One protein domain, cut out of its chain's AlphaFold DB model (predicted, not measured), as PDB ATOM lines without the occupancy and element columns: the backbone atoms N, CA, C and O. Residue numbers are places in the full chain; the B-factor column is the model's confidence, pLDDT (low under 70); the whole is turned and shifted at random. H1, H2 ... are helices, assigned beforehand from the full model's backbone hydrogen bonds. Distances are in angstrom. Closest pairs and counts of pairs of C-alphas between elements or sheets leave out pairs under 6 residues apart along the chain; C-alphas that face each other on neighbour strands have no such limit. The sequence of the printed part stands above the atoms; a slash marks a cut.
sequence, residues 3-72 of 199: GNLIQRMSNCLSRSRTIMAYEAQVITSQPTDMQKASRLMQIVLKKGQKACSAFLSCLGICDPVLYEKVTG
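Overview. This is residues 3 to 72 of the 199 residues of the protein "uncharacterized protein LOC113059097 isoform X2" of Carassius auratus (UniProt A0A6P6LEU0). What shape does the printed part make? H1, H2 and H3 form a bundle of three helices whose centres make a triangle, H2 running opposite to the other two; H4 packs slantwise on H1 and on one end of H3, and short H5 folds back along H4, on the side away from H2. What is it made of, and how large is it? There are 70 residues printed, with five named helices in the order H1, H2, H3, H4, H5 and no named strand, and the class is all helix. The whole is compact, with a radius of gyration of the C-alphas of 11.1 A and a rounded outline of 31 by 24 by 18 A.

Along the chain. Where are the first helices? H1 is residues 3 to 15, 19.0 A from first to last C-alpha, and begins at C-alpha 3 at (-33.864, 6.212, 15.114). H2 is residues 21 to 28, 10.6 A long. Where are the others? H3, the longest helix by residues, is residues 33 to 47, 21.5 A long, and begins at C-alpha 33 at (-30.805, 10.764, 14.756). H4 is residues 49 to 62, 19.7 A long, and H5 is residues 64 to 71, 10.3 A long, with C-alpha 71 at (-45.813, 16.642, 0.482).

Arrangement. How do H1, H2 and H3 stand to each other? H1 and H2 are a hairpin at a shallow tilt of 8 degrees, and their closest C-alphas, of Ser 10 and Ala 24, are 6.1 A apart. H2 and H3 are a hairpin at a shallow tilt of 33 degrees, only just short of steep, with the C-alphas of Ile 27 and Lys 36 closest at 5.1 A. H1 touches H3, the same way at a shallow tilt of 25 degrees, with the C-alphas of Gly 3 and Asp 33 closest at 5.5 A. Where does H4 touch them? H4 touches H1, opposite ways at a steep tilt of 51 degrees, with the C-alphas of Met 9 and Cys 58 closest at 6.3 A. H3 and H4 are a hairpin at 37 degrees, only just steep; H3 touches H4 with residues 44 to 45 alone, and the closest C-alphas, of Val 44 and Ala 51, are 5.4 A apart. And H5? H4 and H5 are a hairpin at a shallow tilt of 34.5 degrees, only just short of steep, with the C-alphas of Gly 60 and Tyr 67 closest at 5.1 A; H5 is apart from H1, H2 and H3. What do the backbones show? In H2, H3, H4 and H5 every O i to N i+4 pair is within hydrogen-bond range, and in H1 8 of 9 are.

Size, cuts and confidence. How far does it reach? The two C-alphas farthest apart, of Tyr 22 and Gly 72, are 32.3 A apart. Are there cuts or long links? The printed part has no cut, and the four links between its helices are tight. Where is confidence low? The mean pLDDT of the printed part is 87.0, and one printed residue, Gly 3, is under 70.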
ATOM      1  N   GLY A   3     -35.029   6.953  15.618       56.78
ATOM      2  CA  GLY A   3     -33.864   6.212  15.114       56.78
ATOM      3  C   GLY A   3     -34.210   5.001  14.246       56.78
ATOM      4  O   GLY A   3     -33.463   4.658  13.335       56.78
ATOM      5  N   ASN A   4     -35.395   4.414  14.444       76.00
ATOM      6  CA  ASN A   4     -35.881   3.300  13.630       76.00
ATOM      7  C   ASN A   4     -36.260   3.750  12.199       76.00
ATOM      8  O   ASN A   4     -36.011   3.030  11.236       76.00
ATOM      9  N   LEU A   5     -36.805   4.962  12.016       85.19
ATOM     10  CA  LEU A   5     -37.239   5.435  10.695       85.19
ATOM     11  C   LEU A   5     -36.059   5.642   9.737       85.19
ATOM     12  O   LEU A   5     -36.087   5.140   8.618       85.19
ATOM     13  N   ILE A   6     -35.000   6.325  10.181       87.62
ATOM     14  CA  ILE A   6     -33.833   6.592   9.324       87.62
ATOM     15  C   ILE A   6     -33.140   5.295   8.912       87.62
ATOM     16  O   ILE A   6     -32.692   5.170   7.773       87.62
ATOM     17  N   GLN A   7     -33.100   4.306   9.802       85.38
ATOM     18  CA  GLN A   7     -32.537   2.996   9.498       85.38
ATOM     19  C   GLN A   7     -33.403   2.216   8.499       85.38
ATOM     20  O   GLN A   7     -32.874   1.699   7.514       85.38
ATOM     21  N   ARG A   8     -34.734   2.213   8.673       85.56
ATOM     22  CA  ARG A   8     -35.677   1.633   7.698       85.56
ATOM     23  C   ARG A   8     -35.529   2.270   6.318       85.56
ATOM     24  O   ARG A   8     -35.395   1.557   5.323       85.56
ATOM     25  N   MET A   9     -35.469   3.599   6.264       89.12
ATOM     26  CA  MET A   9     -35.307   4.327   5.007       89.12
ATOM     27  C   MET A   9     -33.949   4.063   4.355       89.12
ATOM     28  O   MET A   9     -33.886   3.805   3.155       89.12
ATOM     29  N   SER A  10     -32.863   4.055   5.131       87.25
ATOM     30  CA  SER A  10     -31.518   3.769   4.613       87.25
ATOM     31  C   SER A  10     -31.430   2.359   4.017       87.25
ATOM     32  O   SER A  10     -30.865   2.176   2.938       87.25
ATOM     33  N   ASN A  11     -32.055   1.367   4.655       85.25
ATOM     34  CA  ASN A  11     -32.103  -0.005   4.143       85.25
ATOM     35  C   ASN A  11     -32.918  -0.107   2.846       85.25
ATOM     36  O   ASN A  11     -32.477  -0.733   1.881       85.25
ATOM     37  N   CYS A  12     -34.086   0.536   2.798       85.38
ATOM     38  CA  CYS A  12     -34.935   0.571   1.608       85.38
ATOM     39  C   CYS A  12     -34.206   1.222   0.417       85.38
ATOM     40  O   CYS A  12     -34.126   0.632  -0.661       85.38
ATOM     41  N   LEU A  13     -33.572   2.378   0.641       88.06
ATOM     42  CA  LEU A  13     -32.831   3.112  -0.389       88.06
ATOM     43  C   LEU A  13     -31.551   2.400  -0.842       88.06
ATOM     44  O   LEU A  13     -31.109   2.584  -1.978       88.06
ATOM     45  N   SER A  14     -30.951   1.581   0.023       86.81
ATOM     46  CA  SER A  14     -29.811   0.736  -0.347       86.81
ATOM     47  C   SER A  14     -30.243  -0.396  -1.282       86.81
ATOM     48  O   SER A  14     -29.581  -0.662  -2.285       86.81
ATOM     49  N   ARG A  15     -31.397  -1.027  -1.015       81.88
ATOM     50  CA  ARG A  15     -31.953  -2.092  -1.871       81.88
ATOM     51  C   ARG A  15     -32.338  -1.580  -3.258       81.88
ATOM     52  O   ARG A  15     -32.114  -2.279  -4.242       81.88
ATOM     53  N   SER A  16     -32.843  -0.351  -3.355       78.44
ATOM     54  CA  SER A  16     -33.139   0.306  -4.635       78.44
ATOM     55  C   SER A  16     -31.902   0.887  -5.335       78.44
ATOM     56  O   SER A  16     -32.045   1.588  -6.338       78.44
ATOM     57  N   ARG A  17     -30.687   0.648  -4.806       81.00
ATOM     58  CA  ARG A  17     -29.412   1.230  -5.273       81.00
ATOM     59  C   ARG A  17     -29.431   2.761  -5.357       81.00
ATOM     60  O   ARG A  17     -28.651   3.362  -6.093       81.00
ATOM     61  N   THR A  18     -30.333   3.405  -4.618       85.56
ATOM     62  CA  THR A  18     -30.416   4.865  -4.547       85.56
ATOM     63  C   THR A  18     -29.276   5.417  -3.704       85.56
ATOM     64  O   THR A  18     -28.647   6.400  -4.090       85.56
ATOM     65  N   ILE A  19     -28.956   4.744  -2.599       90.25
ATOM     66  CA  ILE A  19     -27.731   4.981  -1.833       90.25
ATOM     67  C   ILE A  19     -26.839   3.736  -1.887       90.25
ATOM     68  O   ILE A  19     -27.322   2.611  -1.992       90.25
ATOM     69  N   MET A  20     -25.528   3.944  -1.870       88.88
ATOM     70  CA  MET A  20     -24.514   2.895  -1.864       88.88
ATOM     71  C   MET A  20     -24.221   2.441  -0.431       88.88
ATOM     72  O   MET A  20     -24.473   3.168   0.528       88.88
ATOM     73  N   ALA A  21     -23.637   1.249  -0.278       83.50
ATOM     74  CA  ALA A  21     -23.346   0.674   1.037       83.50
ATOM     75  C   ALA A  21     -22.472   1.593   1.912       83.50
ATOM     76  O   ALA A  21     -22.767   1.783   3.091       83.50
ATOM     77  N   TYR A  22     -21.457   2.238   1.328       85.75
ATOM     78  CA  TYR A  22     -20.615   3.190   2.061       85.75
ATOM     79  C   TYR A  22     -21.393   4.450   2.484       85.75
ATOM     80  O   TYR A  22     -21.140   5.017   3.540       85.75
ATOM     81  N   GLU A  23     -22.378   4.887   1.692       89.38
ATOM     82  CA  GLU A  23     -23.220   6.040   2.025       89.38
ATOM     83  C   GLU A  23     -24.142   5.711   3.202       89.38
ATOM     84  O   GLU A  23     -24.304   6.534   4.103       89.38
ATOM     85  N   ALA A  24     -24.680   4.488   3.239       87.75
ATOM     86  CA  ALA A  24     -25.441   3.981   4.376       87.75
ATOM     87  C   ALA A  24     -24.579   3.911   5.649       87.75
ATOM     88  O   ALA A  24     -25.025   4.359   6.703       87.75
ATOM     89  N   GLN A  25     -23.326   3.454   5.547       85.50
ATOM     90  CA  GLN A  25     -22.383   3.450   6.674       85.50
ATOM     91  C   GLN A  25     -22.117   4.865   7.209       85.50
ATOM     92  O   GLN A  25     -22.210   5.097   8.415       85.50
ATOM     93  N   VAL A  26     -21.883   5.832   6.313       86.69
ATOM     94  CA  VAL A  26     -21.686   7.252   6.661       86.69
ATOM     95  C   VAL A  26     -22.922   7.866   7.330       86.69
ATOM     96  O   VAL A  26     -22.795   8.766   8.161       86.69
ATOM     97  N   ILE A  27     -24.128   7.415   6.976       89.25
ATOM     98  CA  ILE A  27     -25.354   7.813   7.674       89.25
ATOM     99  C   ILE A  27     -25.368   7.194   9.072       89.25
ATOM    100  O   ILE A  27     -25.605   7.907  10.039       89.25
ATOM    101  N   THR A  28     -25.096   5.894   9.205       86.50
ATOM    102  CA  THR A  28     -25.172   5.199  10.501       86.50
ATOM    103  C   THR A  28     -24.124   5.647  11.517       86.50
ATOM    104  O   THR A  28     -24.416   5.592  12.711       86.50
ATOM    105  N   SER A  29     -22.965   6.139  11.063       84.75
ATOM    106  CA  SER A  29     -21.897   6.662  11.926       84.75
ATOM    107  C   SER A  29     -22.241   7.989  12.608       84.75
ATOM    108  O   SER A  29     -21.566   8.398  13.551       84.75
ATOM    109  N   GLN A  30     -23.299   8.687  12.175       89.31
ATOM    110  CA  GLN A  30     -23.648   9.970  12.783       89.31
ATOM    111  C   GLN A  30     -24.141   9.794  14.234       89.31
ATOM    112  O   GLN A  30     -24.946   8.894  14.503       89.31
ATOM    113  N   PRO A  31     -23.724  10.668  15.175       82.75
ATOM    114  CA  PRO A  31     -23.963  10.437  16.598       82.75
ATOM    115  C   PRO A  31     -25.419  10.644  17.028       82.75
ATOM    116  O   PRO A  31     -25.864  10.023  17.990       82.75
ATOM    117  N   THR A  32     -26.187  11.471  16.314       88.06
ATOM    118  CA  THR A  32     -27.596  11.752  16.634       88.06
ATOM    119  C   THR A  32     -28.527  11.413  15.474       88.06
ATOM    120  O   THR A  32     -28.161  11.573  14.311       88.06
ATOM    121  N   ASP A  33     -29.770  11.020  15.773       86.81
ATOM    122  CA  ASP A  33     -30.805  10.764  14.756       86.81
ATOM    123  C   ASP A  33     -31.006  11.954  13.807       86.81
ATOM    124  O   ASP A  33     -31.214  11.770  12.608       86.81
ATOM    125  N   MET A  34     -30.895  13.181  14.325       89.19
ATOM    126  CA  MET A  34     -30.989  14.399  13.521       89.19
ATOM    127  C   MET A  34     -29.827  14.512  12.525       89.19
ATOM    128  O   MET A  34     -30.048  14.848  11.363       89.19
ATOM    129  N   GLN A  35     -28.598  14.194  12.939       88.44
ATOM    130  CA  GLN A  35     -27.450  14.177  12.028       88.44
ATOM    131  C   GLN A  35     -27.540  13.027  11.023       88.44
ATOM    132  O   GLN A  35     -27.216  13.235   9.856       88.44
ATOM    133  N   LYS A  36     -28.054  11.853  11.422       90.44
ATOM    134  CA  LYS A  36     -28.346  10.745  10.496       90.44
ATOM    135  C   LYS A  36     -29.340  11.185   9.418       90.44
ATOM    136  O   LYS A  36     -29.084  11.005   8.229       90.44
ATOM    137  N   ALA A  37     -30.438  11.825   9.822       91.56
ATOM    138  CA  ALA A  37     -31.454  12.350   8.913       91.56
ATOM    139  C   ALA A  37     -30.890  13.433   7.981       91.56
ATOM    140  O   ALA A  37     -31.073  13.365   6.767       91.56
ATOM    141  N   SER A  38     -30.144  14.394   8.535       92.88
ATOM    142  CA  SER A  38     -29.471  15.443   7.764       92.88
ATOM    143  C   SER A  38     -28.518  14.843   6.729       92.88
ATOM    144  O   SER A  38     -28.542  15.223   5.557       92.88
ATOM    145  N   ARG A  39     -27.733  13.833   7.121       93.06
ATOM    146  CA  ARG A  39     -26.785  13.181   6.221       93.06
ATOM    147  C   ARG A  39     -27.479  12.404   5.105       93.06
ATOM    148  O   ARG A  39     -27.071  12.532   3.952       93.06
ATOM    149  N   LEU A  40     -28.540  11.663   5.427       93.81
ATOM    150  CA  LEU A  40     -29.372  10.970   4.443       93.81
ATOM    151  C   LEU A  40     -29.939  11.956   3.412       93.81
ATOM    152  O   LEU A  40     -29.785  11.745   2.209       93.81
ATOM    153  N   MET A  41     -30.511  13.070   3.874       93.69
ATOM    154  CA  MET A  41     -31.047  14.117   2.999       93.69
ATOM    155  C   MET A  41     -29.970  14.716   2.091       93.69
ATOM    156  O   MET A  41     -30.190  14.856   0.892       93.69
ATOM    157  N   GLN A  42     -28.781  15.019   2.621       93.56
ATOM    158  CA  GLN A  42     -27.667  15.543   1.819       93.56
ATOM    159  C   GLN A  42     -27.244  14.583   0.701       93.56
ATOM    160  O   GLN A  42     -26.979  15.025  -0.415       93.56
ATOM    161  N   ILE A  43     -27.163  13.282   0.990       92.44
ATOM    162  CA  ILE A  43     -26.787  12.258   0.004       92.44
ATOM    163  C   ILE A  43     -27.839  12.179  -1.104       92.44
ATOM    164  O   ILE A  43     -27.497  12.214  -2.287       92.44
ATOM    165  N   VAL A  44     -29.115  12.124  -0.723       93.06
ATOM    166  CA  VAL A  44     -30.240  12.072  -1.662       93.06
ATOM    167  C   VAL A  44     -30.260  13.314  -2.558       93.06
ATOM    168  O   VAL A  44     -30.313  13.183  -3.780       93.06
ATOM    169  N   LEU A  45     -30.125  14.510  -1.975       90.25
ATOM    170  CA  LEU A  45     -30.106  15.773  -2.717       90.25
ATOM    171  C   LEU A  45     -28.933  15.849  -3.704       90.25
ATOM    172  O   LEU A  45     -29.123  16.272  -4.843       90.25
ATOM    173  N   LYS A  46     -27.735  15.389  -3.311       91.56
ATOM    174  CA  LYS A  46     -26.547  15.374  -4.186       91.56
ATOM    175  C   LYS A  46     -26.698  14.469  -5.411       91.56
ATOM    176  O   LYS A  46     -26.074  14.735  -6.432       91.56
ATOM    177  N   LYS A  47     -27.509  13.413  -5.325       89.88
ATOM    178  CA  LYS A  47     -27.773  12.486  -6.440       89.88
ATOM    179  C   LYS A  47     -28.859  12.981  -7.397       89.88
ATOM    180  O   LYS A  47     -29.002  12.443  -8.495       89.88
ATOM    181  N   GLY A  48     -29.609  14.007  -7.003       86.00
ATOM    182  CA  GLY A  48     -30.593  14.671  -7.847       86.00
ATOM    183  C   GLY A  48     -31.949  13.967  -7.911       86.00
ATOM    184  O   GLY A  48     -32.297  13.120  -7.090       86.00
ATOM    185  N   GLN A  49     -32.743  14.354  -8.910       86.06
ATOM    186  CA  GLN A  49     -34.190  14.123  -8.944       86.06
ATOM    187  C   GLN A  49     -34.601  12.656  -8.764       86.06
ATOM    188  O   GLN A  49     -35.506  12.375  -7.985       86.06
ATOM    189  N   LYS A  50     -33.915  11.715  -9.427       84.31
ATOM    190  CA  LYS A  50     -34.233  10.279  -9.321       84.31
ATOM    191  C   LYS A  50     -34.112   9.765  -7.884       84.31
ATOM    192  O   LYS A  50     -34.954   8.988  -7.443       84.31
ATOM    193  N   ALA A  51     -33.093  10.215  -7.154       87.38
ATOM    194  CA  ALA A  51     -32.900   9.832  -5.762       87.38
ATOM    195  C   ALA A  51     -33.936  10.492  -4.846       87.38
ATOM    196  O   ALA A  51     -34.451   9.832  -3.949       87.38
ATOM    197  N   CYS A  52     -34.291  11.756  -5.099       89.00
ATOM    198  CA  CYS A  52     -35.357  12.441  -4.365       89.00
ATOM    199  C   CYS A  52     -36.717  11.749  -4.542       89.00
ATOM    200  O   CYS A  52     -37.428  11.548  -3.560       89.00
ATOM    201  N   SER A  53     -37.063  11.332  -5.764       86.31
ATOM    202  CA  SER A  53     -38.283  10.559  -6.023       86.31
ATOM    203  C   SER A  53     -38.273   9.230  -5.266       86.31
ATOM    204  O   SER A  53     -39.242   8.912  -4.586       86.31
ATOM    205  N   ALA A  54     -37.162   8.489  -5.313       86.69
ATOM    206  CA  ALA A  54     -37.022   7.233  -4.575       86.69
ATOM    207  C   ALA A  54     -37.100   7.430  -3.049       86.69
ATOM    208  O   ALA A  54     -37.708   6.618  -2.355       86.69
ATOM    209  N   PHE A  55     -36.542   8.526  -2.528       92.06
ATOM    210  CA  PHE A  55     -36.664   8.910  -1.122       92.06
ATOM    211  C   PHE A  55     -38.113   9.179  -0.723       92.06
ATOM    212  O   PHE A  55     -38.556   8.666   0.299       92.06
ATOM    213  N   LEU A  56     -38.863   9.941  -1.523       89.62
ATOM    214  CA  LEU A  56     -40.268  10.233  -1.241       89.62
ATOM    215  C   LEU A  56     -41.132   8.970  -1.297       89.62
ATOM    216  O   LEU A  56     -41.936   8.755  -0.393       89.62
ATOM    217  N   SER A  57     -40.919   8.091  -2.281       87.62
ATOM    218  CA  SER A  57     -41.596   6.788  -2.324       87.62
ATOM    219  C   SER A  57     -41.272   5.940  -1.092       87.62
ATOM    220  O   SER A  57     -42.165   5.389  -0.457       87.62
ATOM    221  N   CYS A  58     -39.997   5.886  -0.700       88.88
ATOM    222  CA  CYS A  58     -39.556   5.188   0.504       88.88
ATOM    223  C   CYS A  58     -40.182   5.775   1.781       88.88
ATOM    224  O   CYS A  58     -40.613   5.022   2.655       88.88
ATOM    225  N   LEU A  59     -40.269   7.106   1.881       89.50
ATOM    226  CA  LEU A  59     -40.888   7.804   3.005       89.50
ATOM    227  C   LEU A  59     -42.373   7.463   3.109       89.50
ATOM    228  O   LEU A  59     -42.838   7.146   4.196       89.50
ATOM    229  N   GLY A  60     -43.091   7.462   1.986       84.62
ATOM    230  CA  GLY A  60     -44.503   7.096   1.951       84.62
ATOM    231  C   GLY A  60     -44.782   5.660   2.389       84.62
ATOM    232  O   GLY A  60     -45.833   5.407   2.964       84.62
ATOM    233  N   ILE A  61     -43.830   4.746   2.187       83.25
ATOM    234  CA  ILE A  61     -43.908   3.360   2.671       83.25
ATOM    235  C   ILE A  61     -43.547   3.271   4.163       83.25
ATOM    236  O   ILE A  61     -44.194   2.560   4.928       83.25
ATOM    237  N   CYS A  62     -42.490   3.964   4.595       85.00
ATOM    238  CA  CYS A  62     -41.949   3.824   5.951       85.00
ATOM    239  C   CYS A  62     -42.716   4.633   7.011       85.00
ATOM    240  O   CYS A  62     -42.781   4.210   8.172       85.00
ATOM    241  N   ASP A  63     -43.233   5.802   6.626       87.12
ATOM    242  CA  ASP A  63     -44.009   6.727   7.453       87.12
ATOM    243  C   ASP A  63     -44.977   7.562   6.575       87.12
ATOM    244  O   ASP A  63     -44.665   8.692   6.178       87.12
ATOM    245  N   PRO A  64     -46.173   7.015   6.277       85.31
ATOM    246  CA  PRO A  64     -47.204   7.698   5.492       85.31
ATOM    247  C   PRO A  64     -47.628   9.053   6.078       85.31
ATOM    248  O   PRO A  64     -47.923   9.989   5.336       85.31
ATOM    249  N   VAL A  65     -47.626   9.177   7.411       86.75
ATOM    250  CA  VAL A  65     -48.031  10.403   8.115       86.75
ATOM    251  C   VAL A  65     -46.991  11.500   7.904       86.75
ATOM    252  O   VAL A  65     -47.340  12.659   7.676       86.75
ATOM    253  N   LEU A  66     -45.703  11.156   7.968       88.31
ATOM    254  CA  LEU A  66     -44.633  12.104   7.676       88.31
ATOM    255  C   LEU A  66     -44.588  12.466   6.187       88.31
ATOM    256  O   LEU A  66     -44.366  13.631   5.862       88.31
ATOM    257  N   TYR A  67     -44.850  11.514   5.292       87.75
ATOM    258  CA  TYR A  67     -44.973  11.785   3.860       87.75
ATOM    259  C   TYR A  67     -46.056  12.828   3.561       87.75
ATOM    260  O   TYR A  67     -45.796  13.798   2.847       87.75
ATOM    261  N   GLU A  68     -47.247  12.669   4.139       89.75
ATOM    262  CA  GLU A  68     -48.350  13.613   3.953       89.75
ATOM    263  C   GLU A  68     -48.006  14.996   4.512       89.75
ATOM    264  O   GLU A  68     -48.233  16.005   3.850       89.75
ATOM    265  N   LYS A  69     -47.350  15.061   5.678       88.50
ATOM    266  CA  LYS A  69     -46.869  16.331   6.248       88.50
ATOM    267  C   LYS A  69     -45.850  17.047   5.362       88.50
ATOM    268  O   LYS A  69     -45.822  18.273   5.347       88.50
ATOM    269  N   VAL A  70     -44.988  16.301   4.670       85.38
ATOM    270  CA  VAL A  70     -43.926  16.864   3.821       85.38
ATOM    271  C   VAL A  70     -44.453  17.257   2.443       85.38
ATOM    272  O   VAL A  70     -44.029  18.270   1.893       85.38
ATOM    273  N   THR A  71     -45.353  16.462   1.868       84.56
ATOM    274  CA  THR A  71     -45.813  16.642   0.482       84.56
ATOM    275  C   THR A  71     -47.150  17.370   0.371       84.56
ATOM    276  O   THR A  71     -47.441  17.926  -0.684       84.56
ATOM    277  N   GLY A  72     -47.961  17.381   1.430       84.12
ATOM    278  CA  GLY A  72     -49.344  17.861   1.404       84.12
ATOM    279  C   GLY A  72     -50.321  16.906   0.709       84.12
ATOM    280  O   GLY A  72     -51.484  17.260   0.532       84.12
TER     281      GLY A  72